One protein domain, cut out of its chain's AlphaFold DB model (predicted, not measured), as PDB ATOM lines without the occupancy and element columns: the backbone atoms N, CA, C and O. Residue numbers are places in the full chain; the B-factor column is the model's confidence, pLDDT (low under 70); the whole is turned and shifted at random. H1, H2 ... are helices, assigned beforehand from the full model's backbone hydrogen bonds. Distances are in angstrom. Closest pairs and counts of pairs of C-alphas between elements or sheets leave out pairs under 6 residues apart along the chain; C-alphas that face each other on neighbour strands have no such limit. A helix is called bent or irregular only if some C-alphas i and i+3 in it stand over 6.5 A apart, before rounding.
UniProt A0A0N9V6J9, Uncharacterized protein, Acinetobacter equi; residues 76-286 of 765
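What this domain is: This is residues 76 to 286 of the 765 residues of an uncharacterized protein of Acinetobacter equi (UniProt A0A0N9V6J9). A long rod is built on the longest helix, H3, which lies side by side with H2a and H4 in an up-and-down bundle of three, each running against the one before it in the chain. H1 packs on H4 with residues 88 to 102, while H5, H7 and the short arm H2b gather beside the first part of H3; H6 lies beyond them at one end of the rod, where residues 256 to 261 stick out. The printed part has 211 residues with seven named helices, H1 to H7 in order, and no named strand; the class is all helix. It is loose, with a radius of gyration of the C-alphas of 22.7 A, and spans 79 by 30 by 25 A.

Where its parts are: H3, residues 165 to 206, is 61.1 A long and begins with C-alpha 165 at (38.148, 36.349, -40.460). H4, residues 212 to 241, is 42.5 A long. H2, residues 117 to 153, was assigned as one helix by its hydrogen bonds but is bent, with C-alphas 142 and 145 7.3 A apart; its arms are H2a, residues 117 to 142, 38.2 A, and H2b, residues 145 to 153, 12.2 A. H1, residues 76 to 105, is 43.1 A long from C-alpha 76 at (28.599, 59.608, -47.171), with a kink of 34 degrees near residue 84; it is neither bent nor irregular, but only just: C-alphas 84 and 87 are 6.3 A apart. H5 is residues 243 to 248, H6 residues 260 to 270, and H7 residues 273 to 284, ending with C-alpha 284 at (41.736, 40.135, -24.882).

How they stand to each other: H3 and H4 form a helical hairpin at a shallow tilt of 24 degrees, their closest C-alphas, of Phe 182 and Leu 236, 5.8 A apart. H3 touches H2a with its residues 182 to 199 alone, closest at Ile 136 and Met 185, C-alphas 6.1 A apart, opposite ways at 13 degrees, a shallow tilt. H1 touches H4, closest at the C-alphas of Ala 95 and Leu 235, 5.0 A. H7 touches H2b, closest at the C-alphas of Ala 149 and Leu 282, 5.6 A. H3 touches H5, closest at the C-alphas of Tyr 179 and Asp 243, 7.1 A. H6 touches no helix. Every O i to N i+4 pair is within hydrogen-bond range in H2b, H3, H4, H5, H6 and H7; H1 has 23 of 26 and H2a 21 of 22.

The domain as a whole: The two farthest C-alphas, of Ile 209 and Gln 260, are 78.9 A apart. The printed part has no cut. The links H1 to H2, H2 to H3 and H5 to H6 are long. Mean pLDDT of the printed part is 78.3; 56 residues are under 70, among them 76 to 88, 105 to 119 and 242 to 251.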
ATOM      1  N   VAL A  76      29.738  58.787 -47.617       65.56
ATOM      2  CA  VAL A  76      28.599  59.608 -47.171       65.56
ATOM      3  C   VAL A  76      27.593  58.743 -46.414       65.56
ATOM      4  O   VAL A  76      27.176  59.115 -45.321       65.56
ATOM      5  N   SER A  77      27.228  57.580 -46.964       64.38
ATOM      6  CA  SER A  77      26.318  56.641 -46.305       64.38
ATOM      7  C   SER A  77      26.884  56.153 -44.973       64.38
ATOM      8  O   SER A  77      26.180  56.197 -43.971       64.38
ATOM      9  N   GLU A  78      28.156  55.739 -44.937       66.12
ATOM     10  CA  GLU A  78      28.828  55.329 -43.702       66.12
ATOM     11  C   GLU A  78      28.809  56.476 -42.676       66.12
ATOM     12  O   GLU A  78      28.396  56.264 -41.544       66.12
ATOM     13  N   TYR A  79      29.171  57.704 -43.058       68.06
ATOM     14  CA  TYR A  79      29.153  58.869 -42.165       68.06
ATOM     15  C   TYR A  79      27.749  59.200 -41.633       68.06
ATOM     16  O   TYR A  79      27.594  59.445 -40.437       68.06
ATOM     17  N   LYS A  80      26.716  59.152 -42.484       62.97
ATOM     18  CA  LYS A  80      25.315  59.345 -42.074       62.97
ATOM     19  C   LYS A  80      24.894  58.297 -41.042       62.97
ATOM     20  O   LYS A  80      24.393  58.664 -39.979       62.97
ATOM     21  N   THR A  81      25.171  57.019 -41.304       62.28
ATOM     22  CA  THR A  81      24.923  55.930 -40.348       62.28
ATOM     23  C   THR A  81      25.671  56.178 -39.038       62.28
ATOM     24  O   THR A  81      25.060  56.138 -37.977       62.28
ATOM     25  N   ARG A  82      26.958  56.550 -39.084       66.69
ATOM     26  CA  ARG A  82      27.756  56.859 -37.884       66.69
ATOM     27  C   ARG A  82      27.214  58.029 -37.068       66.69
ATOM     28  O   ARG A  82      27.243  57.961 -35.845       66.69
ATOM     29  N   ASN A  83      26.731  59.085 -37.713       60.50
ATOM     30  CA  ASN A  83      26.177  60.247 -37.020       60.50
ATOM     31  C   ASN A  83      24.844  59.940 -36.335       60.50
ATOM     32  O   ASN A  83      24.604  60.412 -35.225       60.50
ATOM     33  N   VAL A  84      23.986  59.148 -36.979       59.09
ATOM     34  CA  VAL A  84      22.686  58.760 -36.416       59.09
ATOM     35  C   VAL A  84      22.867  57.714 -35.316       59.09
ATOM     36  O   VAL A  84      22.340  57.859 -34.213       59.09
ATOM     37  N   GLU A  85      23.644  56.672 -35.596       61.50
ATOM     38  CA  GLU A  85      23.800  55.519 -34.713       61.50
ATOM     39  C   GLU A  85      24.830  55.763 -33.600       61.50
ATOM     40  O   GLU A  85      24.654  55.302 -32.474       61.50
ATOM     41  N   GLY A  86      25.862  56.574 -33.843       63.16
ATOM     42  CA  GLY A  86      26.906  56.890 -32.862       63.16
ATOM     43  C   GLY A  86      26.390  57.541 -31.572       63.16
ATOM     44  O   GLY A  86      27.024  57.422 -30.522       63.16
ATOM     45  N   LEU A  87      25.195  58.141 -31.592       64.50
ATOM     46  CA  LEU A  87      24.515  58.625 -30.387       64.50
ATOM     47  C   LEU A  87      24.239  57.502 -29.374       64.50
ATOM     48  O   LEU A  87      24.325  57.735 -28.169       64.50
ATOM     49  N   TYR A  88      23.964  56.277 -29.828       69.88
ATOM     50  CA  TYR A  88      23.766  55.133 -28.934       69.88
ATOM     51  C   TYR A  88      25.070  54.681 -28.265       69.88
ATOM     52  O   TYR A  88      25.026  54.240 -27.118       69.88
ATOM     53  N   LEU A  89      26.226  54.868 -28.915       71.81
ATOM     54  CA  LEU A  89      27.541  54.651 -28.292       71.81
ATOM     55  C   LEU A  89      27.789  55.674 -27.178       71.81
ATOM     56  O   LEU A  89      28.226  55.312 -26.087       71.81
ATOM     57  N   PHE A  90      27.438  56.941 -27.419       72.38
ATOM     58  CA  PHE A  90      27.487  57.985 -26.393       72.38
ATOM     59  C   PHE A  90      26.565  57.659 -25.207       72.38
ATOM     60  O   PHE A  90      26.972  57.775 -24.051       72.38
ATOM     61  N   TYR A  91      25.342  57.188 -25.469       73.56
ATOM     62  CA  TYR A  91      24.420  56.769 -24.412       73.56
ATOM     63  C   TYR A  91      24.926  55.554 -23.633       73.56
ATOM     64  O   TYR A  91      24.850  55.564 -22.407       73.56
ATOM     65  N   ALA A  92      25.494  54.555 -24.310       82.19
ATOM     66  CA  ALA A  92      26.107  53.397 -23.666       82.19
ATOM     67  C   ALA A  92      27.303  53.798 -22.786       82.19
ATOM     68  O   ALA A  92      27.420  53.325 -21.655       82.19
ATOM     69  N   GLN A  93      28.146  54.728 -23.247       82.50
ATOM     70  CA  GLN A  93      29.265  55.255 -22.462       82.50
ATOM     71  C   GLN A  93      28.797  56.041 -21.233       82.50
ATOM     72  O   GLN A  93      29.344  55.860 -20.143       82.50
ATOM     73  N   ASN A  94      27.765  56.874 -21.371       79.56
ATOM     74  CA  ASN A  94      27.182  57.589 -20.237       79.56
ATOM     75  C   ASN A  94      26.539  56.628 -19.233       79.56
ATOM     76  O   ASN A  94      26.788  56.747 -18.038       79.56
ATOM     77  N   ALA A  95      25.765  55.646 -19.705       83.19
ATOM     78  CA  ALA A  95      25.143  54.642 -18.845       83.19
ATOM     79  C   ALA A  95      26.195  53.813 -18.090       83.19
ATOM     80  O   ALA A  95      26.033  53.550 -16.898       83.19
ATOM     81  N   LEU A  96      27.304  53.462 -18.748       86.94
ATOM     82  CA  LEU A  96      28.438  52.780 -18.126       86.94
ATOM     83  C   LEU A  96      29.103  53.628 -17.036       86.94
ATOM     84  O   LEU A  96      29.357  53.117 -15.944       86.94
ATOM     85  N   ASN A  97      29.333  54.916 -17.295       82.81
ATOM     86  CA  ASN A  97      29.897  55.841 -16.310       82.81
ATOM     87  C   ASN A  97      28.967  56.007 -15.100       82.81
ATOM     88  O   ASN A  97      29.409  55.881 -13.959       82.81
ATOM     89  N   GLU A  98      27.676  56.234 -15.339       82.06
ATOM     90  CA  GLU A  98      26.658  56.366 -14.293       82.06
ATOM     91  C   GLU A  98      26.535  55.097 -13.444       82.06
ATOM     92  O   GLU A  98      26.462  55.174 -12.217       82.06
ATOM     93  N   TYR A  99      26.570  53.921 -14.072       87.62
ATOM     94  CA  TYR A  99      26.581  52.637 -13.374       87.62
ATOM     95  C   TYR A  99      27.833  52.466 -12.499       87.62
ATOM     96  O   TYR A  99      27.736  52.095 -11.330       87.62
ATOM     97  N   GLN A 100      29.020  52.784 -13.026       84.38
ATOM     98  CA  GLN A 100      30.270  52.711 -12.262       84.38
ATOM     99  C   GLN A 100      30.289  53.696 -11.085       84.38
ATOM    100  O   GLN A 100      30.756  53.346  -9.996       84.38
ATOM    101  N   LEU A 101      29.766  54.911 -11.281       81.12
ATOM    102  CA  LEU A 101      29.608  55.914 -10.228       81.12
ATOM    103  C   LEU A 101      28.645  55.435  -9.143       81.12
ATOM    104  O   LEU A 101      28.966  55.543  -7.958       81.12
ATOM    105  N   GLU A 102      27.499  54.875  -9.532       82.44
ATOM    106  CA  GLU A 102      26.511  54.332  -8.603       82.44
ATOM    107  C   GLU A 102      27.128  53.230  -7.735       82.44
ATOM    108  O   GLU A 102      27.074  53.335  -6.509       82.44
ATOM    109  N   ILE A 103      27.833  52.263  -8.334       78.06
ATOM    110  CA  ILE A 103      28.529  51.202  -7.592       78.06
ATOM    111  C   ILE A 103      29.586  51.774  -6.646       78.06
ATOM    112  O   ILE A 103      29.689  51.340  -5.496       78.06
ATOM    113  N   ALA A 104      30.383  52.743  -7.102       73.75
ATOM    114  CA  ALA A 104      31.447  53.338  -6.296       73.75
ATOM    115  C   ALA A 104      30.900  54.123  -5.093       73.75
ATOM    116  O   ALA A 104      31.514  54.148  -4.022       73.75
ATOM    117  N   GLN A 105      29.745  54.768  -5.260       67.75
ATOM    118  CA  GLN A 105      29.087  55.557  -4.222       67.75
ATOM    119  C   GLN A 105      28.174  54.716  -3.325       67.75
ATOM    120  O   GLN A 105      27.822  55.155  -2.220       67.75
ATOM    121  N   ARG A 106      27.809  53.503  -3.759       69.50
ATOM    122  CA  ARG A 106      26.931  52.609  -3.015       69.50
ATOM    123  C   ARG A 106      27.567  52.245  -1.680       69.50
ATOM    124  O   ARG A 106      28.512  51.465  -1.567       69.50
ATOM    125  N   LYS A 107      27.011  52.795  -0.602       58.69
ATOM    126  CA  LYS A 107      27.404  52.401   0.752       58.69
ATOM    127  C   LYS A 107      26.913  50.981   1.007       58.69
ATOM    128  O   LYS A 107      25.710  50.774   1.152       58.69
ATOM    129  N   ILE A 108      27.845  50.029   1.131       49.66
ATOM    130  CA  ILE A 108      27.543  48.658   1.575       49.66
ATOM    131  C   ILE A 108      26.743  48.742   2.869       49.66
ATOM    132  O   ILE A 108      27.177  49.294   3.888       49.66
ATOM    133  N   ARG A 109      25.529  48.217   2.804       51.88
ATOM    134  CA  ARG A 109      24.539  48.425   3.838       51.88
ATOM    135  C   ARG A 109      24.737  47.423   4.963       51.88
ATOM    136  O   ARG A 109      24.734  46.215   4.747       51.88
ATOM    137  N   LYS A 110      24.849  47.913   6.200       50.69
ATOM    138  CA  LYS A 110      24.678  47.070   7.389       50.69
ATOM    139  C   LYS A 110      23.189  46.819   7.585       50.69
ATOM    140  O   LYS A 110      22.533  47.522   8.348       50.69
ATOM    141  N   LEU A 111      22.669  45.833   6.868       56.34
ATOM    142  CA  LEU A 111      21.381  45.233   7.166       56.34
ATOM    143  C   LEU A 111      21.497  44.627   8.584       56.34
ATOM    144  O   LEU A 111      22.284  43.712   8.818       56.34
ATOM    145  N   ALA A 112      20.818  45.216   9.570       56.00
ATOM    146  CA  ALA A 112      20.835  44.740  10.951       56.00
ATOM    147  C   ALA A 112      19.399  44.694  11.491       56.00
ATOM    148  O   ALA A 112      18.789  45.755  11.633       56.00
ATOM    149  N   PRO A 113      18.851  43.508  11.808       53.53
ATOM    150  CA  PRO A 113      17.474  43.391  12.278       53.53
ATOM    151  C   PRO A 113      17.310  44.099  13.629       53.53
ATOM    152  O   PRO A 113      18.129  43.902  14.534       53.53
ATOM    153  N   LYS A 114      16.245  44.894  13.811       58.41
ATOM    154  CA  LYS A 114      15.911  45.466  15.123       58.41
ATOM    155  C   LYS A 114      14.487  45.116  15.556       58.41
ATOM    156  O   LYS A 114      13.515  45.828  15.344       58.41
ATOM    157  N   THR A 115      14.441  44.097  16.413       60.66
ATOM    158  CA  THR A 115      13.537  43.953  17.574       60.66
ATOM    159  C   THR A 115      12.042  43.649  17.361       60.66
ATOM    160  O   THR A 115      11.387  43.367  18.362       60.66
ATOM    161  N   SER A 116      11.491  43.586  16.136       62.94
ATOM    162  CA  SER A 116      10.086  43.166  15.901       62.94
ATOM    163  C   SER A 116       9.942  42.000  14.901       62.94
ATOM    164  O   SER A 116      10.795  41.794  14.040       62.94
ATOM    165  N   LYS A 117       8.853  41.213  15.005       65.00
ATOM    166  CA  LYS A 117       8.545  40.115  14.058       65.00
ATOM    167  C   LYS A 117       8.230  40.622  12.642       65.00
ATOM    168  O   LYS A 117       8.501  39.908  11.682       65.00
ATOM    169  N   LEU A 118       7.657  41.823  12.522       64.81
ATOM    170  CA  LEU A 118       7.340  42.450  11.235       64.81
ATOM    171  C   LEU A 118       8.610  42.972  10.551       64.81
ATOM    172  O   LEU A 118       8.802  42.709   9.370       64.81
ATOM    173  N   ASP A 119       9.514  43.599  11.309       69.94
ATOM    174  CA  ASP A 119      10.828  44.025  10.807       69.94
ATOM    175  C   ASP A 119      11.652  42.816  10.342       69.94
ATOM    176  O   ASP A 119      12.220  42.838   9.259       69.94
ATOM    177  N   ALA A 120      11.622  41.699  11.082       71.31
ATOM    178  CA  ALA A 120      12.277  40.457  10.662       71.31
ATOM    179  C   ALA A 120      11.707  39.871   9.354       71.31
ATOM    180  O   ALA A 120      12.466  39.313   8.562       71.31
ATOM    181  N   LYS A 121      10.393  40.002   9.117       72.44
ATOM    182  CA  LYS A 121       9.750  39.558   7.871       72.44
ATOM    183  C   LYS A 121      10.154  40.454   6.694       72.44
ATOM    184  O   LYS A 121      10.724  39.955   5.731       72.44
ATOM    185  N   LEU A 122       9.953  41.769   6.824       76.44
ATOM    186  CA  LEU A 122      10.319  42.765   5.806       76.44
ATOM    187  C   LEU A 122      11.820  42.743   5.482       76.44
ATOM    188  O   LEU A 122      12.224  43.026   4.357       76.44
ATOM    189  N   TYR A 123      12.651  42.399   6.463       79.25
ATOM    190  CA  TYR A 123      14.087  42.251   6.295       79.25
ATOM    191  C   TYR A 123      14.470  41.054   5.415       79.25
ATOM    192  O   TYR A 123      15.392  41.159   4.612       79.25
ATOM    193  N   GLN A 124      13.794  39.912   5.558       80.69
ATOM    194  CA  GLN A 124      14.092  38.747   4.725       80.69
ATOM    195  C   GLN A 124      13.700  39.004   3.267       80.69
ATOM    196  O   GLN A 124      14.471  38.675   2.367       80.69
ATOM    197  N   ASP A 125      12.545  39.637   3.052       84.00
ATOM    198  CA  ASP A 125      12.055  39.984   1.719       84.00
ATOM    199  C   ASP A 125      13.027  40.944   1.022       84.00
ATOM    200  O   ASP A 125      13.498  40.659  -0.078       84.00
ATOM    201  N   ILE A 126      13.434  42.023   1.700       85.62
ATOM    202  CA  ILE A 126      14.371  42.983   1.110       85.62
ATOM    203  C   ILE A 126      15.779  42.411   0.923       85.62
ATOM    204  O   ILE A 126      16.450  42.744  -0.049       85.62
ATOM    205  N   LYS A 127      16.233  41.516   1.812       86.19
ATOM    206  CA  LYS A 127      17.508  40.813   1.638       86.19
ATOM    207  C   LYS A 127      17.489  39.963   0.366       86.19
ATOM    208  O   LYS A 127      18.431  40.037  -0.408       86.19
ATOM    209  N   ASN A 128      16.411  39.220   0.119       89.00
ATOM    210  CA  ASN A 128      16.278  38.406  -1.091       89.00
ATOM    211  C   ASN A 128      16.282  39.255  -2.375       89.00
ATOM    212  O   ASN A 128      16.706  38.765  -3.422       89.00
ATOM    213  N   ILE A 129      15.782  40.496  -2.308       91.44
ATOM    214  CA  ILE A 129      15.851  41.463  -3.414       91.44
ATOM    215  C   ILE A 129      17.310  41.894  -3.633       91.44
ATOM    216  O   ILE A 129      17.795  41.821  -4.756       91.44
ATOM    217  N   TYR A 130      18.044  42.259  -2.577       90.25
ATOM    218  CA  TYR A 130      19.471  42.590  -2.699       90.25
ATOM    219  C   TYR A 130      20.321  41.410  -3.193       90.25
ATOM    220  O   TYR A 130      21.140  41.601  -4.080       90.25
ATOM    221  N   ASP A 131      20.087  40.191  -2.702       89.56
ATOM    222  CA  ASP A 131      20.828  38.998  -3.140       89.56
ATOM    223  C   ASP A 131      20.634  38.735  -4.657       89.56
ATOM    224  O   ASP A 131      21.545  38.263  -5.338       89.56
ATOM    225  N   GLN A 132      19.454  39.055  -5.210       92.75
ATOM    226  CA  GLN A 132      19.196  38.983  -6.656       92.75
ATOM    227  C   GLN A 132      19.859  40.126  -7.428       92.75
ATOM    228  O   GLN A 132      20.442  39.880  -8.480       92.75
ATOM    229  N   LEU A 133      19.806  41.354  -6.902       91.56
ATOM    230  CA  LEU A 133      20.503  42.503  -7.484       91.56
ATOM    231  C   LEU A 133      22.015  42.234  -7.590       91.56
ATOM    232  O   LEU A 133      22.600  42.410  -8.655       91.56
ATOM    233  N   ASP A 134      22.622  41.714  -6.521       89.75
ATOM    234  CA  ASP A 134      24.047  41.368  -6.467       89.75
ATOM    235  C   ASP A 134      24.412  40.282  -7.499       89.75
ATOM    236  O   ASP A 134      25.502  40.306  -8.080       89.75
ATOM    237  N   LYS A 135      23.500  39.335  -7.768       91.88
ATOM    238  CA  LYS A 135      23.675  38.322  -8.820       91.88
ATOM    239  C   LYS A 135      23.717  38.967 -10.210       91.88
ATOM    240  O   LYS A 135      24.632  38.663 -10.979       91.88
ATOM    241  N   ILE A 136      22.768  39.856 -10.513       92.56
ATOM    242  CA  ILE A 136      22.716  40.586 -11.790       92.56
ATOM    243  C   ILE A 136      24.006  41.399 -11.965       92.56
ATOM    244  O   ILE A 136      24.686  41.291 -12.983       92.56
ATOM    245  N   GLU A 137      24.424  42.134 -10.937       90.62
ATOM    246  CA  GLU A 137      25.649  42.939 -10.983       90.62
ATOM    247  C   GLU A 137      26.917  42.112 -11.142       90.62
ATOM    248  O   GLU A 137      27.822  42.506 -11.877       90.62
ATOM    249  N   SER A 138      26.998  40.951 -10.493       89.81
ATOM    250  CA  SER A 138      28.126  40.042 -10.681       89.81
ATOM    251  C   SER A 138      28.240  39.574 -12.134       89.81
ATOM    252  O   SER A 138      29.356  39.410 -12.630       89.81
ATOM    253  N   ASN A 139      27.113  39.359 -12.816       90.00
ATOM    254  CA  ASN A 139      27.101  38.981 -14.226       90.00
ATOM    255  C   ASN A 139      27.497  40.161 -15.127       90.00
ATOM    256  O   ASN A 139      28.349  39.988 -15.998       90.00
ATOM    257  N   ILE A 140      26.979  41.368 -14.871       90.94
ATOM    258  CA  ILE A 140      27.377  42.594 -15.590       90.94
ATOM    259  C   ILE A 140      28.879  42.834 -15.451       90.94
ATOM    260  O   ILE A 140      29.572  43.094 -16.436       90.94
ATOM    261  N   LYS A 141      29.412  42.684 -14.234       90.06
ATOM    262  CA  LYS A 141      30.828  42.897 -13.924       90.06
ATOM    263  C   LYS A 141      31.765  42.050 -14.783       90.06
ATOM    264  O   LYS A 141      32.858  42.515 -15.105       90.06
ATOM    265  N   ALA A 142      31.350  40.844 -15.168       89.81
ATOM    266  CA  ALA A 142      32.133  39.985 -16.052       89.81
ATOM    267  C   ALA A 142      32.314  40.594 -17.454       89.81
ATOM    268  O   ALA A 142      33.352  40.375 -18.073       89.81
ATOM    269  N   TYR A 143      31.347  41.386 -17.926       91.69
ATOM    270  CA  TYR A 143      31.357  42.020 -19.245       91.69
ATOM    271  C   TYR A 143      31.881  43.457 -19.249       91.69
ATOM    272  O   TYR A 143      32.211  43.952 -20.321       91.69
ATOM    273  N   LEU A 144      32.023  44.126 -18.096       89.50
ATOM    274  CA  LEU A 144      32.500  45.519 -18.042       89.50
ATOM    275  C   LEU A 144      33.825  45.760 -18.787       89.50
ATOM    276  O   LEU A 144      33.899  46.754 -19.508       89.50
ATOM    277  N   PRO A 145      34.860  44.896 -18.679       90.69
ATOM    278  CA  PRO A 145      36.089  45.091 -19.448       90.69
ATOM    279  C   PRO A 145      35.851  45.025 -20.960       90.69
ATOM    280  O   PRO A 145      36.450  45.803 -21.697       90.69
ATOM    281  N   PHE A 146      34.967  44.128 -21.408       90.69
ATOM    282  CA  PHE A 146      34.622  43.970 -22.820       90.69
ATOM    283  C   PHE A 146      33.817  45.164 -23.333       90.69
ATOM    284  O   PHE A 146      34.201  45.792 -24.313       90.69
ATOM    285  N   ALA A 147      32.767  45.545 -22.607       87.94
ATOM    286  CA  ALA A 147      31.945  46.720 -22.873       87.94
ATOM    287  C   ALA A 147      32.785  48.007 -22.981       87.94
ATOM    288  O   ALA A 147      32.641  48.768 -23.936       87.94
ATOM    289  N   GLN A 148      33.715  48.223 -22.045       88.88
ATOM    290  CA  GLN A 148      34.608  49.381 -22.074       88.88
ATOM    291  C   GLN A 148      35.603  49.317 -23.242       88.88
ATOM    292  O   GLN A 148      35.889  50.343 -23.854       88.88
ATOM    293  N   ALA A 149      36.137  48.134 -23.565       88.00
ATOM    294  CA  ALA A 149      37.041  47.969 -24.701       88.00
ATOM    295  C   ALA A 149      36.341  48.273 -26.035       88.00
ATOM    296  O   ALA A 149      36.940  48.924 -26.888       88.00
ATOM    297  N   ILE A 150      35.080  47.857 -26.192       85.56
ATOM    298  CA  ILE A 150      34.242  48.178 -27.355       85.56
ATOM    299  C   ILE A 150      34.097  49.699 -27.495       85.56
ATOM    300  O   ILE A 150      34.492  50.258 -28.519       85.56
ATOM    301  N   LEU A 151      33.627  50.381 -26.444       83.25
ATOM    302  CA  LEU A 151      33.398  51.831 -26.467       83.25
ATOM    303  C   LEU A 151      34.682  52.643 -26.693       83.25
ATOM    304  O   LEU A 151      34.662  53.621 -27.430       83.25
ATOM    305  N   ASN A 152      35.814  52.204 -26.138       81.50
ATOM    306  CA  ASN A 152      37.112  52.861 -26.345       81.50
ATOM    307  C   ASN A 152      37.695  52.641 -27.750       81.50
ATOM    308  O   ASN A 152      38.638  53.325 -28.140       81.50
ATOM    309  N   THR A 153      37.215  51.635 -28.484       75.44
ATOM    310  CA  THR A 153      37.773  51.275 -29.796       75.44
ATOM    311  C   THR A 153      36.990  51.908 -30.950       75.44
ATOM    312  O   THR A 153      37.568  52.178 -32.014       75.44
ATOM    313  N   ILE A 154      35.697  52.159 -30.729       68.31
ATOM    314  CA  ILE A 154      34.729  52.672 -31.701       68.31
ATOM    315  C   ILE A 154      34.532  54.175 -31.460       68.31
ATOM    316  O   ILE A 154      33.522  54.623 -30.925       68.31
ATOM    317  N   GLU A 155      35.527  54.963 -31.860       64.44
ATOM    318  CA  GLU A 155      35.414  56.423 -31.909       64.44
ATOM    319  C   GLU A 155      34.838  56.847 -33.268       64.44
ATOM    320  O   GLU A 155      35.284  56.371 -34.316       64.44
ATOM    321  N   ILE A 156      33.829  57.724 -33.254       58.88
ATOM    322  CA  ILE A 156      33.099  58.160 -34.461       58.88
ATOM    323  C   ILE A 156      34.039  58.848 -35.464       58.88
ATOM    324  O   ILE A 156      33.862  58.708 -36.677       58.88
ATOM    325  N   ASP A 157      35.067  59.536 -34.964       57.72
ATOM    326  CA  ASP A 157      36.043  60.317 -35.723       57.72
ATOM    327  C   ASP A 157      37.313  59.535 -36.117       57.72
ATOM    328  O   ASP A 157      38.245  60.120 -36.670       57.72
ATOM    329  N   GLN A 158      37.359  58.217 -35.878       63.03
ATOM    330  CA  GLN A 158      38.487  57.353 -36.245       63.03
ATOM    331  C   GLN A 158      38.066  56.196 -37.171       63.03
ATOM    332  O   GLN A 158      36.899  55.786 -37.203       63.03
ATOM    333  N   PRO A 159      39.005  55.600 -37.935       64.06
ATOM    334  CA  PRO A 159      38.703  54.398 -38.697       64.06
ATOM    335  C   PRO A 159      38.428  53.220 -37.756       64.06
ATOM    336  O   PRO A 159      39.154  52.974 -36.779       64.06
ATOM    337  N   TYR A 160      37.376  52.479 -38.091       72.62
ATOM    338  CA  TYR A 160      36.969  51.276 -37.387       72.62
ATOM    339  C   TYR A 160      38.022  50.171 -37.454       72.62
ATOM    340  O   TYR A 160      38.830  50.141 -38.388       72.62
ATOM    341  N   PRO A 161      38.060  49.283 -36.446       79.31
ATOM    342  CA  PRO A 161      38.994  48.173 -36.445       79.31
ATOM    343  C   PRO A 161      38.716  47.239 -37.631       79.31
ATOM    344  O   PRO A 161      37.573  46.873 -37.913       79.31
ATOM    345  N   ILE A 162      39.787  46.850 -38.318       82.25
ATOM    346  CA  ILE A 162      39.757  45.834 -39.371       82.25
ATOM    347  C   ILE A 162      40.213  44.521 -38.757       82.25
ATOM    348  O   ILE A 162      41.341  44.433 -38.260       82.25
ATOM    349  N   LEU A 163      39.333  43.524 -38.794       82.06
ATOM    350  CA  LEU A 163      39.568  42.205 -38.220       82.06
ATOM    351  C   LEU A 163      39.872  41.204 -39.337       82.06
ATOM    352  O   LEU A 163      39.291  41.256 -40.422       82.06
ATOM    353  N   SER A 164      40.768  40.255 -39.066       80.94
ATOM    354  CA  SER A 164      40.834  39.035 -39.871       80.94
ATOM    355  C   SER A 164      39.589  38.177 -39.637       80.94
ATOM    356  O   SER A 164      38.950  38.260 -38.590       80.94
ATOM    357  N   GLU A 165      39.285  37.276 -40.567       73.12
ATOM    358  CA  GLU A 165      38.148  36.349 -40.460       73.12
ATOM    359  C   GLU A 165      38.156  35.542 -39.147       73.12
ATOM    360  O   GLU A 165      37.125  35.293 -38.523       73.12
ATOM    361  N   SER A 166      39.343  35.162 -38.664       75.12
ATOM    362  CA  SER A 166      39.458  34.423 -37.404       75.12
ATOM    363  C   SER A 166      39.203  35.290 -36.169       75.12
ATOM    364  O   SER A 166      38.648  34.797 -35.187       75.12
ATOM    365  N   GLU A 167      39.589  36.566 -36.221       82.31
ATOM    366  CA  GLU A 167      39.366  37.551 -35.163       82.31
ATOM    367  C   GLU A 167      37.902  37.988 -35.118       82.31
ATOM    368  O   GLU A 167      37.334  38.052 -34.027       82.31
ATOM    369  N   GLU A 168      37.271  38.209 -36.278       81.31
ATOM    370  CA  GLU A 168      35.838  38.507 -36.375       81.31
ATOM    371  C   GLU A 168      35.024  37.378 -35.754       81.31
ATOM    372  O   GLU A 168      34.197  37.634 -34.883       81.31
ATOM    373  N   ARG A 169      35.336  36.118 -36.073       75.88
ATOM    374  CA  ARG A 169      34.604  34.981 -35.509       75.88
ATOM    375  C   ARG A 169      34.691  34.926 -33.982       75.88
ATOM    376  O   ARG A 169      33.722  34.550 -33.320       75.88
ATOM    377  N   ILE A 170      35.851  35.265 -33.414       80.31
ATOM    378  CA  ILE A 170      36.063  35.310 -31.959       80.31
ATOM    379  C   ILE A 170      35.276  36.473 -31.348       80.31
ATOM    380  O   ILE A 170      34.533  36.269 -30.385       80.31
ATOM    381  N   TYR A 171      35.410  37.669 -31.919       82.62
ATOM    382  CA  TYR A 171      34.730  38.868 -31.448       82.62
ATOM    383  C   TYR A 171      33.207  38.748 -31.560       82.62
ATOM    384  O   TYR A 171      32.503  38.930 -30.569       82.62
ATOM    385  N   GLY A 172      32.694  38.349 -32.724       76.75
ATOM    386  CA  GLY A 172      31.270  38.162 -32.985       76.75
ATOM    387  C   GLY A 172      30.641  37.115 -32.067       76.75
ATOM    388  O   GLY A 172      29.508  37.293 -31.620       76.75
ATOM    389  N   LYS A 173      31.377  36.054 -31.699       80.06
ATOM    390  CA  LYS A 173      30.922  35.101 -30.672       80.06
ATOM    391  C   LYS A 173      30.807  35.765 -29.296       80.06
ATOM    392  O   LYS A 173      29.797  35.572 -28.620       80.06
ATOM    393  N   GLY A 174      31.812  36.549 -28.900       82.25
ATOM    394  CA  GLY A 174      31.796  37.315 -27.652       82.25
ATOM    395  C   GLY A 174      30.638  38.315 -27.591       82.25
ATOM    396  O   GLY A 174      29.940  38.373 -26.580       82.25
ATOM    397  N   LEU A 175      30.384  39.035 -28.688       82.31
ATOM    398  CA  LEU A 175      29.299  40.009 -28.802       82.31
ATOM    399  C   LEU A 175      27.923  39.339 -28.685       82.31
ATOM    400  O   LEU A 175      27.132  39.722 -27.828       82.31
ATOM    401  N   ARG A 176      27.670  38.267 -29.454       82.81
ATOM    402  CA  ARG A 176      26.413  37.499 -29.365       82.81
ATOM    403  C   ARG A 176      26.168  36.951 -27.960       82.81
ATOM    404  O   ARG A 176      25.031  36.943 -27.494       82.81
ATOM    405  N   ARG A 177      27.226  36.504 -27.273       84.38
ATOM    406  CA  ARG A 177      27.121  36.018 -25.893       84.38
ATOM    407  C   ARG A 177      26.786  37.147 -24.918       84.38
ATOM    408  O   ARG A 177      25.904  36.964 -24.086       84.38
ATOM    409  N   MET A 178      27.464  38.289 -25.028       87.50
ATOM    410  CA  MET A 178      27.172  39.467 -24.210       87.50
ATOM    411  C   MET A 178      25.724  39.923 -24.410       87.50
ATOM    412  O   MET A 178      25.027  40.134 -23.427       87.50
ATOM    413  N   TYR A 179      25.255  39.994 -25.659       85.69
ATOM    414  CA  TYR A 179      23.874  40.346 -25.986       85.69
ATOM    415  C   TYR A 179      22.860  39.392 -25.341       85.69
ATOM    416  O   TYR A 179      21.930  39.838 -24.669       85.69
ATOM    417  N   ALA A 180      23.057  38.078 -25.495       85.06
ATOM    418  CA  ALA A 180      22.177  37.071 -24.904       85.06
ATOM    419  C   ALA A 180      22.131  37.174 -23.369       85.06
ATOM    420  O   ALA A 180      21.047  37.202 -22.790       85.06
ATOM    421  N   ASP A 181      23.292  37.310 -22.720       88.88
ATOM    422  CA  ASP A 181      23.375  37.462 -21.263       88.88
ATOM    423  C   ASP A 181      22.758  38.792 -20.801       88.88
ATOM    424  O   ASP A 181      22.121  38.843 -19.753       88.88
ATOM    425  N   PHE A 182      22.917  39.877 -21.564       90.94
ATOM    426  CA  PHE A 182      22.329  41.181 -21.240       90.94
ATOM    427  C   PHE A 182      20.808  41.148 -21.336       90.94
ATOM    428  O   PHE A 182      20.134  41.724 -20.483       90.94
ATOM    429  N   LYS A 183      20.268  40.429 -22.324       87.94
ATOM    430  CA  LYS A 183      18.831  40.191 -22.457       87.94
ATOM    431  C   LYS A 183      18.292  39.366 -21.283       87.94
ATOM    432  O   LYS A 183      17.330  39.787 -20.653       87.94
ATOM    433  N   GLU A 184      18.957  38.262 -20.926       91.06
ATOM    434  CA  GLU A 184      18.589  37.449 -19.753       91.06
ATOM    435  C   GLU A 184      18.623  38.283 -18.461       91.06
ATOM    436  O   GLU A 184      17.687  38.247 -17.667       91.06
ATOM    437  N   MET A 185      19.666  39.098 -18.266       93.75
ATOM    438  CA  MET A 185      19.766  39.999 -17.115       93.75
ATOM    439  C   MET A 185      18.678  41.076 -17.100       93.75
ATOM    440  O   MET A 185      18.234  41.457 -16.020       93.75
ATOM    441  N   GLN A 186      18.238  41.568 -18.261       92.00
ATOM    442  CA  GLN A 186      17.134  42.524 -18.352       92.00
ATOM    443  C   GLN A 186      15.813  41.871 -17.917       92.00
ATOM    444  O   GLN A 186      15.054  42.486 -17.168       92.00
ATOM    445  N   ASP A 187      15.577  40.613 -18.299       89.75
ATOM    446  CA  ASP A 187      14.406  39.842 -17.863       89.75
ATOM    447  C   ASP A 187      14.475  39.506 -16.353       89.75
ATOM    448  O   ASP A 187      13.475  39.606 -15.636       89.75
ATOM    449  N   GLU A 188      15.660  39.170 -15.820       94.12
ATOM    450  CA  GLU A 188      15.875  39.017 -14.370       94.12
ATOM    451  C   GLU A 188      15.611  40.335 -13.615       94.12
ATOM    452  O   GLU A 188      15.000  40.330 -12.540       94.12
ATOM    453  N   LEU A 189      16.037  41.470 -14.180       94.69
ATOM    454  CA  LEU A 189      15.825  42.799 -13.607       94.69
ATOM    455  C   LEU A 189      14.347  43.201 -13.625       94.69
ATOM    456  O   LEU A 189      13.866  43.816 -12.674       94.69
ATOM    457  N   GLU A 190      13.597  42.815 -14.656       93.00
ATOM    458  CA  GLU A 190      12.149  43.013 -14.707       93.00
ATOM    459  C   GLU A 190      11.441  42.283 -13.557       93.00
ATOM    460  O   GLU A 190      10.646  42.880 -12.824       93.00
ATOM    461  N   GLN A 191      11.797  41.020 -13.311       93.62
ATOM    462  CA  GLN A 191      11.273  40.267 -12.168       93.62
ATOM    463  C   GLN A 191      11.688  40.888 -10.826       93.62
ATOM    464  O   GLN A 191      10.914  40.876  -9.861       93.62
ATOM    465  N   LEU A 192      12.905  41.430 -10.738       94.94
ATOM    466  CA  LEU A 192      13.374  42.155  -9.560       94.94
ATOM    467  C   LEU A 192      12.536  43.417  -9.314       94.94
ATOM    468  O   LEU A 192      12.114  43.653  -8.182       94.94
ATOM    469  N   ASN A 193      12.242  44.184 -10.362       93.88
ATOM    470  CA  ASN A 193      11.418  45.392 -10.305       93.88
ATOM    471  C   ASN A 193      10.007  45.104  -9.801       93.88
ATOM    472  O   ASN A 193       9.524  45.799  -8.910       93.88
ATOM    473  N   GLN A 194       9.392  44.016 -10.266       91.00
ATOM    474  CA  GLN A 194       8.100  43.567  -9.743       91.00
ATOM    475  C   GLN A 194       8.162  43.262  -8.236       91.00
ATOM    476  O   GLN A 194       7.234  43.596  -7.494       91.00
ATOM    477  N   LYS A 195       9.264  42.670  -7.747       93.19
ATOM    478  CA  LYS A 195       9.473  42.414  -6.310       93.19
ATOM    479  C   LYS A 195       9.704  43.703  -5.521       93.19
ATOM    480  O   LYS A 195       9.189  43.812  -4.410       93.19
ATOM    481  N   ILE A 196      10.441  44.668  -6.077       91.06
ATOM    482  CA  ILE A 196      10.642  45.995  -5.473       91.06
ATOM    483  C   ILE A 196       9.300  46.723  -5.345       91.06
ATOM    484  O   ILE A 196       8.982  47.217  -4.263       91.06
ATOM    485  N   ASP A 197       8.494  46.735  -6.408       89.69
ATOM    486  CA  ASP A 197       7.177  47.380  -6.425       89.69
ATOM    487  C   ASP A 197       6.222  46.709  -5.434       89.69
ATOM    488  O   ASP A 197       5.586  47.385  -4.632       89.69
ATOM    489  N   HIS A 198       6.182  45.372  -5.409       89.44
ATOM    490  CA  HIS A 198       5.382  44.632  -4.432       89.44
ATOM    491  C   HIS A 198       5.803  44.931  -2.988       89.44
ATOM    492  O   HIS A 198       4.959  45.087  -2.105       89.44
ATOM    493  N   TYR A 199       7.109  45.020  -2.734       89.06
ATOM    494  CA  TYR A 199       7.637  45.357  -1.418       89.06
ATOM    495  C   TYR A 199       7.270  46.789  -0.999       89.06
ATOM    496  O   TYR A 199       6.924  47.023   0.161       89.06
ATOM    497  N   ALA A 200       7.300  47.741  -1.935       86.88
ATOM    498  CA  ALA A 200       6.848  49.111  -1.707       86.88
ATOM    499  C   ALA A 200       5.346  49.162  -1.373       86.88
ATOM    500  O   ALA A 200       4.968  49.749  -0.357       86.88
ATOM    501  N   ASP A 201       4.514  48.454  -2.147       84.88
ATOM    502  CA  ASP A 201       3.066  48.346  -1.921       84.88
ATOM    503  C   ASP A 201       2.763  47.762  -0.523       84.88
ATOM    504  O   ASP A 201       1.890  48.248   0.203       84.88
ATOM    505  N   GLN A 202       3.513  46.738  -0.098       83.38
ATOM    506  CA  GLN A 202       3.413  46.175   1.253       83.38
ATOM    507  C   GLN A 202       3.812  47.192   2.329       83.38
ATOM    508  O   GLN A 202       3.124  47.316   3.346       83.38
ATOM    509  N   LEU A 203       4.911  47.924   2.132       81.38
ATOM    510  CA  LEU A 203       5.399  48.916   3.090       81.38
ATOM    511  C   LEU A 203       4.366  50.024   3.345       81.38
ATOM    512  O   LEU A 203       4.153  50.413   4.499       81.38
ATOM    513  N   ASP A 204       3.682  50.484   2.299       78.69
ATOM    514  CA  ASP A 204       2.645  51.512   2.397       78.69
ATOM    515  C   ASP A 204       1.447  51.065   3.242       78.69
ATOM    516  O   ASP A 204       0.908  51.857   4.025       78.69
ATOM    517  N   GLN A 205       1.078  49.782   3.188       75.69
ATOM    518  CA  GLN A 205       0.030  49.211   4.043       75.69
ATOM    519  C   GLN A 205       0.418  49.240   5.532       75.69
ATOM    520  O   GLN A 205      -0.437  49.445   6.399       75.69
ATOM    521  N   PHE A 206       1.709  49.098   5.847       69.81
ATOM    522  CA  PHE A 206       2.221  49.130   7.222       69.81
ATOM    523  C   PHE A 206       2.537  50.541   7.739       69.81
ATOM    524  O   PHE A 206       2.745  50.718   8.944       69.81
ATOM    525  N   SER A 207       2.504  51.560   6.873       62.62
ATOM    526  CA  SER A 207       2.820  52.955   7.226       62.62
ATOM    527  C   SER A 207       1.938  53.545   8.345       62.62
ATOM    528  O   SER A 207       2.355  54.481   9.033       62.62
ATOM    529  N   TYR A 208       0.753  52.967   8.581       60.62
ATOM    530  CA  TYR A 208      -0.199  53.377   9.623       60.62
ATOM    531  C   TYR A 208      -0.048  52.632  10.960       60.62
ATOM    532  O   TYR A 208      -0.668  53.036  11.944       60.62
ATOM    533  N   ILE A 209       0.731  51.546  11.005       56.06
ATOM    534  CA  ILE A 209       0.717  50.576  12.115       56.06
ATOM    535  C   ILE A 209       2.016  50.621  12.938       56.06
ATOM    536  O   ILE A 209       1.989  50.305  14.127       56.06
ATOM    537  N   ASP A 210       3.141  51.044  12.348       57.53
ATOM    538  CA  ASP A 210       4.474  50.841  12.933       57.53
ATOM    539  C   ASP A 210       5.291  52.138  13.160       57.53
ATOM    540  O   ASP A 210       4.892  53.257  12.823       57.53
ATOM    541  N   SER A 211       6.471  51.997  13.768       65.75
ATOM    542  CA  SER A 211       7.432  53.075  14.012       65.75
ATOM    543  C   SER A 211       7.813  53.792  12.712       65.75
ATOM    544  O   SER A 211       8.511  53.239  11.862       65.75
ATOM    545  N   LYS A 212       7.456  55.081  12.597       71.88
ATOM    546  CA  LYS A 212       7.801  55.971  11.463       71.88
ATOM    547  C   LYS A 212       9.276  55.912  11.043       71.88
ATOM    548  O   LYS A 212       9.602  56.186   9.893       71.88
ATOM    549  N   LYS A 213      10.177  55.578  11.974       74.94
ATOM    550  CA  LYS A 213      11.610  55.424  11.707       74.94
ATOM    551  C   LYS A 213      11.920  54.182  10.863       74.94
ATOM    552  O   LYS A 213      12.726  54.289   9.950       74.94
ATOM    553  N   ILE A 214      11.279  53.049  11.160       72.88
ATOM    554  CA  ILE A 214      11.459  51.776  10.442       72.88
ATOM    555  C   ILE A 214      10.887  51.901   9.027       72.88
ATOM    556  O   ILE A 214      11.565  51.574   8.061       72.88
ATOM    557  N   VAL A 215       9.693  52.488   8.894       75.62
ATOM    558  CA  VAL A 215       9.070  52.747   7.585       75.62
ATOM    559  C   VAL A 215       9.949  53.655   6.724       75.62
ATOM    560  O   VAL A 215      10.203  53.344   5.568       75.62
ATOM    561  N   LYS A 216      10.488  54.739   7.298       79.69
ATOM    562  CA  LYS A 216      11.418  55.628   6.586       79.69
ATOM    563  C   LYS A 216      12.700  54.908   6.159       79.69
ATOM    564  O   LYS A 216      13.214  55.164   5.076       79.69
ATOM    565  N   GLU A 217      13.229  54.028   7.004       78.31
ATOM    566  CA  GLU A 217      14.415  53.241   6.676       78.31
ATOM    567  C   GLU A 217      14.147  52.257   5.534       78.31
ATOM    568  O   GLU A 217      14.981  52.147   4.645       78.31
ATOM    569  N   HIS A 218      12.992  51.589   5.508       83.12
ATOM    570  CA  HIS A 218      12.593  50.713   4.401       83.12
ATOM    571  C   HIS A 218      12.264  51.479   3.115       83.12
ATOM    572  O   HIS A 218      12.722  51.074   2.050       83.12
ATOM    573  N   ALA A 219      11.613  52.640   3.203       82.75
ATOM    574  CA  ALA A 219      11.340  53.502   2.050       82.75
ATOM    575  C   ALA A 219      12.633  54.007   1.390       82.75
ATOM    576  O   ALA A 219      12.765  53.983   0.169       82.75
ATOM    577  N   ASN A 220      13.639  54.375   2.192       82.44
ATOM    578  CA  ASN A 220      14.962  54.718   1.670       82.44
ATOM    579  C   ASN A 220      15.596  53.554   0.887       82.44
ATOM    580  O   ASN A 220      16.384  53.792  -0.021       82.44
ATOM    581  N   ASN A 221      15.264  52.307   1.213       82.69
ATOM    582  CA  ASN A 221      15.842  51.133   0.552       82.69
ATOM    583  C   ASN A 221      15.167  50.851  -0.762       82.69
ATOM    584  O   ASN A 221      15.854  50.574  -1.730       82.69
ATOM    585  N   VAL A 222      13.841  50.966  -0.783       86.00
ATOM    586  CA  VAL A 222      13.061  50.947  -2.016       86.00
ATOM    587  C   VAL A 222      13.604  52.000  -2.976       86.00
ATOM    588  O   VAL A 222      13.844  51.699  -4.139       86.00
ATOM    589  N   MET A 223      13.891  53.210  -2.486       82.50
ATOM    590  CA  MET A 223      14.505  54.260  -3.298       82.50
ATOM    591  C   MET A 223      15.884  53.845  -3.835       82.50
ATOM    592  O   MET A 223      16.125  53.968  -5.028       82.50
ATOM    593  N   GLN A 224      16.773  53.318  -2.987       83.50
ATOM    594  CA  GLN A 224      18.100  52.858  -3.425       83.50
ATOM    595  C   GLN A 224      18.013  51.708  -4.437       83.50
ATOM    596  O   GLN A 224      18.682  51.755  -5.457       83.50
ATOM    597  N   LEU A 225      17.154  50.717  -4.193       87.81
ATOM    598  CA  LEU A 225      16.923  49.585  -5.092       87.81
ATOM    599  C   LEU A 225      16.406  50.040  -6.458       87.81
ATOM    600  O   LEU A 225      16.869  49.540  -7.478       87.81
ATOM    601  N   ASN A 226      15.491  51.011  -6.489       87.69
ATOM    602  CA  ASN A 226      15.009  51.584  -7.743       87.69
ATOM    603  C   ASN A 226      16.094  52.371  -8.482       87.69
ATOM    604  O   ASN A 226      16.179  52.253  -9.697       87.69
ATOM    605  N   VAL A 227      16.949  53.122  -7.775       84.88
ATOM    606  CA  VAL A 227      18.099  53.808  -8.393       84.88
ATOM    607  C   VAL A 227      19.078  52.798  -8.990       84.88
ATOM    608  O   VAL A 227      19.461  52.942 -10.148       84.88
ATOM    609  N   SER A 228      19.447  51.753  -8.246       87.94
ATOM    610  CA  SER A 228      20.339  50.701  -8.748       87.94
ATOM    611  C   SER A 228      19.729  49.976  -9.947       87.94
ATOM    612  O   SER A 228      20.400  49.791 -10.958       87.94
ATOM    613  N   SER A 229      18.440  49.628  -9.873       90.88
ATOM    614  CA  SER A 229      17.721  49.007 -10.985       90.88
ATOM    615  C   SER A 229      17.684  49.905 -12.220       90.88
ATOM    616  O   SER A 229      18.025  49.457 -13.307       90.88
ATOM    617  N   LEU A 230      17.375  51.193 -12.047       86.06
ATOM    618  CA  LEU A 230      17.387  52.177 -13.126       86.06
ATOM    619  C   LEU A 230      18.755  52.251 -13.815       86.06
ATOM    620  O   LEU A 230      18.820  52.225 -15.040       86.06
ATOM    621  N   ARG A 231      19.854  52.299 -13.049       87.19
ATOM    622  CA  ARG A 231      21.214  52.333 -13.616       87.19
ATOM    623  C   ARG A 231      21.581  51.047 -14.343       87.19
ATOM    624  O   ARG A 231      22.168  51.107 -15.420       87.19
ATOM    625  N   ILE A 232      21.215  49.899 -13.781       91.56
ATOM    626  CA  ILE A 232      21.447  48.605 -14.420       91.56
ATOM    627  C   ILE A 232      20.658  48.501 -15.721       91.56
ATOM    628  O   ILE A 232      21.238  48.169 -16.749       91.56
ATOM    629  N   GLY A 233      19.359  48.789 -15.713       88.00
ATOM    630  CA  GLY A 233      18.558  48.641 -16.919       88.00
ATOM    631  C   GLY A 233      18.914  49.674 -17.982       88.00
ATOM    632  O   GLY A 233      18.958  49.315 -19.149       88.00
ATOM    633  N   GLN A 234      19.312  50.897 -17.614       85.06
ATOM    634  CA  GLN A 234      19.904  51.854 -18.562       85.06
ATOM    635  C   GLN A 234      21.157  51.294 -19.234       85.06
ATOM    636  O   GLN A 234      21.284  51.374 -20.456       85.06
ATOM    637  N   LEU A 235      22.065  50.697 -18.457       88.94
ATOM    638  CA  LEU A 235      23.251  50.043 -19.002       88.94
ATOM    639  C   LEU A 235      22.863  48.904 -19.952       88.94
ATOM    640  O   LEU A 235      23.306  48.884 -21.096       88.94
ATOM    641  N   LEU A 236      22.011  47.977 -19.516       90.50
ATOM    642  CA  LEU A 236      21.607  46.835 -20.338       90.50
ATOM    643  C   LEU A 236      20.919  47.295 -21.631       90.50
ATOM    644  O   LEU A 236      21.309  46.874 -22.716       90.50
ATOM    645  N   SER A 237      19.949  48.202 -21.541       84.25
ATOM    646  CA  SER A 237      19.143  48.651 -22.680       84.25
ATOM    647  C   SER A 237      19.929  49.470 -23.689       84.25
ATOM    648  O   SER A 237      19.749  49.278 -24.890       84.25
ATOM    649  N   THR A 238      20.829  50.349 -23.239       80.81
ATOM    650  CA  THR A 238      21.696  51.102 -24.160       80.81
ATOM    651  C   THR A 238      22.641  50.175 -24.919       80.81
ATOM    652  O   THR A 238      22.787  50.326 -26.129       80.81
ATOM    653  N   PHE A 239      23.207  49.161 -24.258       81.94
ATOM    654  CA  PHE A 239      24.043  48.161 -24.923       81.94
ATOM    655  C   PHE A 239      23.257  47.246 -25.867       81.94
ATOM    656  O   PHE A 239      23.749  46.956 -26.953       81.94
ATOM    657  N   LEU A 240      22.041  46.827 -25.500       83.06
ATOM    658  CA  LEU A 240      21.168  46.035 -26.375       83.06
ATOM    659  C   LEU A 240      20.748  46.829 -27.624       83.06
ATOM    660  O   LEU A 240      20.765  46.286 -28.723       83.06
ATOM    661  N   LYS A 241      20.420  48.120 -27.479       76.69
ATOM    662  CA  LYS A 241      20.095  49.012 -28.609       76.69
ATOM    663  C   LYS A 241      21.304  49.297 -29.504       76.69
ATOM    664  O   LYS A 241      21.130  49.539 -30.692       76.69
ATOM    665  N   ALA A 242      22.513  49.257 -28.945       69.81
ATOM    666  CA  ALA A 242      23.754  49.442 -29.688       69.81
ATOM    667  C   ALA A 242      24.299  48.147 -30.330       69.81
ATOM    668  O   ALA A 242      25.312  48.205 -31.021       69.81
ATOM    669  N   ASP A 243      23.651  46.989 -30.144       69.19
ATOM    670  CA  ASP A 243      24.144  45.687 -30.627       69.19
ATOM    671  C   ASP A 243      24.375  45.645 -32.140       69.19
ATOM    672  O   ASP A 243      25.436  45.222 -32.600       69.19
ATOM    673  N   ASP A 244      23.414  46.135 -32.922       56.72
ATOM    674  CA  ASP A 244      23.550  46.173 -34.378       56.72
ATOM    675  C   ASP A 244      24.681  47.120 -34.811       56.72
ATOM    676  O   ASP A 244      25.464  46.785 -35.697       56.72
ATOM    677  N   ILE A 245      24.890  48.219 -34.084       62.22
ATOM    678  CA  ILE A 245      26.000  49.159 -34.306       62.22
ATOM    679  C   ILE A 245      27.342  48.462 -34.058       62.22
ATOM    680  O   ILE A 245      28.273  48.572 -34.855       62.22
ATOM    681  N   TYR A 246      27.461  47.678 -32.986       67.81
ATOM    682  CA  TYR A 246      28.687  46.933 -32.691       67.81
ATOM    683  C   TYR A 246      29.029  45.881 -33.758       67.81
ATOM    684  O   TYR A 246      30.203  45.536 -33.902       67.81
ATOM    685  N   LYS A 247      28.037  45.391 -34.517       64.12
ATOM    686  CA  LYS A 247      28.248  44.496 -35.668       64.12
ATOM    687  C   LYS A 247      28.661  45.263 -36.927       64.12
ATOM    688  O   LYS A 247      29.556  44.807 -37.631       64.12
ATOM    689  N   TYR A 248      28.052  46.421 -37.198       59.53
ATOM    690  CA  TYR A 248      28.321  47.221 -38.405       59.53
ATOM    691  C   TYR A 248      29.624  48.029 -38.354       59.53
ATOM    692  O   TYR A 248      30.156  48.431 -39.388       59.53
ATOM    693  N   THR A 249      30.171  48.252 -37.162       58.91
ATOM    694  CA  THR A 249      31.405  49.027 -36.948       58.91
ATOM    695  C   THR A 249      32.684  48.188 -37.046       58.91
ATOM    696  O   THR A 249      33.749  48.636 -36.629       58.91
ATOM    697  N   ILE A 250      32.615  46.981 -37.612       66.25
ATOM    698  CA  ILE A 250      33.773  46.126 -37.894       66.25
ATOM    699  C   ILE A 250      33.827  45.820 -39.380       66.25
ATOM    700  O   ILE A 250      32.851  45.373 -39.974       66.25
ATOM    701  N   ILE A 251      35.003  46.029 -39.969       66.88
ATOM    702  CA  ILE A 251      35.234  45.743 -41.381       66.88
ATOM    703  C   ILE A 251      36.022  44.439 -41.485       66.88
ATOM    704  O   ILE A 251      37.142  44.333 -40.976       66.88
ATOM    705  N   VAL A 252      35.439  43.459 -42.172       70.00
ATOM    706  CA  VAL A 252      36.148  42.275 -42.669       70.00
ATOM    707  C   VAL A 252      36.510  42.538 -44.122       70.00
ATOM    708  O   VAL A 252      35.691  43.043 -44.885       70.00
ATOM    709  N   ILE A 253      37.746  42.225 -44.498       71.19
ATOM    710  CA  ILE A 253      38.204  42.391 -45.879       71.19
ATOM    711  C   ILE A 253      37.554  41.294 -46.732       71.19
ATOM    712  O   ILE A 253      37.961  40.136 -46.645       71.19
ATOM    713  N   ASP A 254      36.561  41.663 -47.541       68.50
ATOM    714  CA  ASP A 254      35.914  40.782 -48.518       68.50
ATOM    715  C   ASP A 254      36.538  41.008 -49.902       68.50
ATOM    716  O   ASP A 254      36.226  41.965 -50.609       68.50
ATOM    717  N   GLU A 255      37.463  40.128 -50.288       68.69
ATOM    718  CA  GLU A 255      38.184  40.243 -51.559       68.69
ATOM    719  C   GLU A 255      37.311  39.947 -52.794       68.69
ATOM    720  O   GLU A 255      37.738  40.251 -53.909       68.69
ATOM    721  N   GLU A 256      36.117  39.362 -52.624       58.81
ATOM    722  CA  GLU A 256      35.229  38.977 -53.731       58.81
ATOM    723  C   GLU A 256      34.265  40.102 -54.133       58.81
ATOM    724  O   GLU A 256      33.950  40.240 -55.317       58.81
ATOM    725  N   ASN A 257      33.831  40.926 -53.172       57.41
ATOM    726  CA  ASN A 257      32.812  41.964 -53.382       57.41
ATOM    727  C   ASN A 257      33.339  43.409 -53.277       57.41
ATOM    728  O   ASN A 257      32.563  44.357 -53.439       57.41
ATOM    729  N   GLU A 258      34.634  43.612 -53.011       65.75
ATOM    730  CA  GLU A 258      35.249  44.940 -52.904       65.75
ATOM    731  C   GLU A 258      36.182  45.279 -54.078       65.75
ATOM    732  O   GLU A 258      36.806  44.418 -54.700       65.75
ATOM    733  N   SER A 259      36.326  46.575 -54.377       71.00
ATOM    734  CA  SER A 259      37.284  47.034 -55.383       71.00
ATOM    735  C   SER A 259      38.721  46.720 -54.947       71.00
ATOM    736  O   SER A 259      39.089  46.888 -53.780       71.00
ATOM    737  N   GLN A 260      39.583  46.321 -55.891       70.19
ATOM    738  CA  GLN A 260      40.990  46.001 -55.594       70.19
ATOM    739  C   GLN A 260      41.709  47.144 -54.858       70.19
ATOM    740  O   GLN A 260      42.507  46.905 -53.950       70.19
ATOM    741  N   GLN A 261      41.383  48.394 -55.194       70.50
ATOM    742  CA  GLN A 261      41.959  49.572 -54.551       70.50
ATOM    743  C   GLN A 261      41.537  49.711 -53.077       70.50
ATOM    744  O   GLN A 261      42.353  50.119 -52.243       70.50
ATOM    745  N   ARG A 262      40.285  49.380 -52.731       67.94
ATOM    746  CA  ARG A 262      39.787  49.389 -51.347       67.94
ATOM    747  C   ARG A 262      40.424  48.265 -50.537       67.94
ATOM    748  O   ARG A 262      40.968  48.538 -49.467       67.94
ATOM    749  N   VAL A 263      40.484  47.057 -51.097       72.81
ATOM    750  CA  VAL A 263      41.133  45.891 -50.476       72.81
ATOM    751  C   VAL A 263      42.591  46.196 -50.111       72.81
ATOM    752  O   VAL A 263      43.021  45.943 -48.984       72.81
ATOM    753  N   GLU A 264      43.369  46.801 -51.015       76.81
ATOM    754  CA  GLU A 264      44.761  47.183 -50.734       76.81
ATOM    755  C   GLU A 264      44.883  48.225 -49.608       76.81
ATOM    756  O   GLU A 264      45.778  48.137 -48.757       76.81
ATOM    757  N   LYS A 265      43.971  49.202 -49.561       72.25
ATOM    758  CA  LYS A 265      43.942  50.232 -48.512       72.25
ATOM    759  C   LYS A 265      43.561  49.648 -47.148       72.25
ATOM    760  O   LYS A 265      44.222  49.968 -46.157       72.25
ATOM    761  N   LEU A 266      42.556  48.772 -47.095       75.31
ATOM    762  CA  LEU A 266      42.146  48.075 -45.874       75.31
ATOM    763  C   LEU A 266      43.279  47.191 -45.346       75.31
ATOM    764  O   LEU A 266      43.632  47.289 -44.172       75.31
ATOM    765  N   LYS A 267      43.963  46.440 -46.220       80.12
ATOM    766  CA  LYS A 267      45.163  45.666 -45.853       80.12
ATOM    767  C   LYS A 267      46.272  46.549 -45.279       80.12
ATOM    768  O   LYS A 267      46.952  46.155 -44.331       80.12
ATOM    769  N   LYS A 268      46.473  47.756 -45.815       82.75
ATOM    770  CA  LYS A 268      47.473  48.695 -45.285       82.75
ATOM    771  C   LYS A 268      47.107  49.194 -43.887       82.75
ATOM    772  O   LYS A 268      47.981  49.214 -43.022       82.75
ATOM    773  N   TYR A 269      45.851  49.578 -43.656       79.06
ATOM    774  CA  TYR A 269      45.393  50.020 -42.335       79.06
ATOM    775  C   TYR A 269      45.404  48.880 -41.310       79.06
ATOM    776  O   TYR A 269      45.869  49.083 -40.188       79.06
ATOM    777  N   ALA A 270      44.998  47.671 -41.712       82.50
ATOM    778  CA  ALA A 270      44.989  46.485 -40.857       82.50
ATOM    779  C   ALA A 270      46.367  46.192 -40.233       82.50
ATOM    780  O   ALA A 270      46.451  45.771 -39.082       82.50
ATOM    781  N   ASN A 271      47.445  46.493 -40.968       84.94
ATOM    782  CA  ASN A 271      48.835  46.306 -40.541       84.94
ATOM    783  C   ASN A 271      49.421  47.478 -39.728       84.94
ATOM    784  O   ASN A 271      50.598  47.447 -39.362       84.94
ATOM    785  N   THR A 272      48.651  48.536 -39.463       85.88
ATOM    786  CA  THR A 272      49.121  49.648 -38.625       85.88
ATOM    787  C   THR A 272      49.189  49.234 -37.157       85.88
ATOM    788  O   THR A 272      48.375  48.445 -36.679       85.88
ATOM    789  N   SER A 273      50.130  49.812 -36.405       83.75
ATOM    790  CA  SER A 273      50.238  49.572 -34.959       83.75
ATOM    791  C   SER A 273      48.955  49.944 -34.211       83.75
ATOM    792  O   SER A 273      48.593  49.261 -33.261       83.75
ATOM    793  N   ILE A 274      48.251  50.977 -34.685       81.75
ATOM    794  CA  ILE A 274      46.980  51.451 -34.129       81.75
ATOM    795  C   ILE A 274      45.895  50.374 -34.267       81.75
ATOM    796  O   ILE A 274      45.257  50.027 -33.277       81.75
ATOM    797  N   ASN A 275      45.708  49.799 -35.463       84.44
ATOM    798  CA  ASN A 275      44.709  48.745 -35.668       84.44
ATOM    799  C   ASN A 275      45.048  47.474 -34.877       84.44
ATOM    800  O   ASN A 275      44.180  46.906 -34.220       84.44
ATOM    801  N   ILE A 276      46.318  47.059 -34.891       86.56
ATOM    802  CA  ILE A 276      46.784  45.876 -34.154       86.56
ATOM    803  C   ILE A 276      46.513  46.027 -32.652       86.56
ATOM    804  O   ILE A 276      46.066  45.081 -32.006       86.56
ATOM    805  N   GLU A 277      46.764  47.208 -32.083       86.44
ATOM    806  CA  GLU A 277      46.492  47.483 -30.673       86.44
ATOM    807  C   GLU A 277      44.988  47.467 -30.362       86.44
ATOM    808  O   GLU A 277      44.578  46.794 -29.413       86.44
ATOM    809  N   LYS A 278      44.165  48.117 -31.198       86.50
ATOM    810  CA  LYS A 278      42.695  48.103 -31.093       86.50
ATOM    811  C   LYS A 278      42.141  46.672 -31.080       86.50
ATOM    812  O   LYS A 278      41.455  46.281 -30.138       86.50
ATOM    813  N   VAL A 279      42.494  45.865 -32.082       86.88
ATOM    814  CA  VAL A 279      42.012  44.479 -32.225       86.88
ATOM    815  C   VAL A 279      42.491  43.601 -31.067       86.88
ATOM    816  O   VAL A 279      41.708  42.846 -30.487       86.88
ATOM    817  N   LYS A 280      43.759  43.738 -30.661       87.81
ATOM    818  CA  LYS A 280      44.309  42.991 -29.525       87.81
ATOM    819  C   LYS A 280      43.569  43.301 -28.222       87.81
ATOM    820  O   LYS A 280      43.267  42.373 -27.472       87.81
ATOM    821  N   ASN A 281      43.288  44.576 -27.952       86.88
ATOM    822  CA  ASN A 281      42.573  45.002 -26.749       86.88
ATOM    823  C   ASN A 281      41.126  44.488 -26.744       86.88
ATOM    824  O   ASN A 281      40.677  43.967 -25.722       86.88
ATOM    825  N   LEU A 282      40.436  44.549 -27.889       86.19
ATOM    826  CA  LEU A 282      39.089  43.994 -28.045       86.19
ATOM    827  C   LEU A 282      39.057  42.495 -27.733       86.19
ATOM    828  O   LEU A 282      38.328  42.070 -26.841       86.19
ATOM    829  N   ILE A 283      39.888  41.692 -28.400       87.31
ATOM    830  CA  ILE A 283      39.869  40.230 -28.239       87.31
ATOM    831  C   ILE A 283      40.256  39.813 -26.817       87.31
ATOM    832  O   ILE A 283      39.633  38.921 -26.243       87.31
ATOM    833  N   ALA A 284      41.263  40.464 -26.226       87.75
ATOM    834  CA  ALA A 284      41.736  40.135 -24.882       87.75
ATOM    835  C   ALA A 284      40.701  40.426 -23.781       87.75
ATOM    836  O   ALA A 284      40.799  39.863 -22.691       87.75
ATOM    837  N   SER A 285      39.731  41.301 -24.050       89.62
ATOM    838  CA  SER A 285      38.703  41.695 -23.086       89.62
ATOM    839  C   SER A 285      37.486  40.759 -23.043       89.62
ATOM    840  O   SER A 285      36.677  40.865 -22.122       89.62
ATOM    841  N   ILE A 286      37.371  39.808 -23.982       87.56
ATOM    842  CA  ILE A 286      36.247  38.864 -24.060       87.56
ATOM    843  C   ILE A 286      36.286  37.880 -22.870       87.56
ATOM    844  O   ILE A 286      37.313  37.226 -22.649       87.56
TER     845      ILE A 286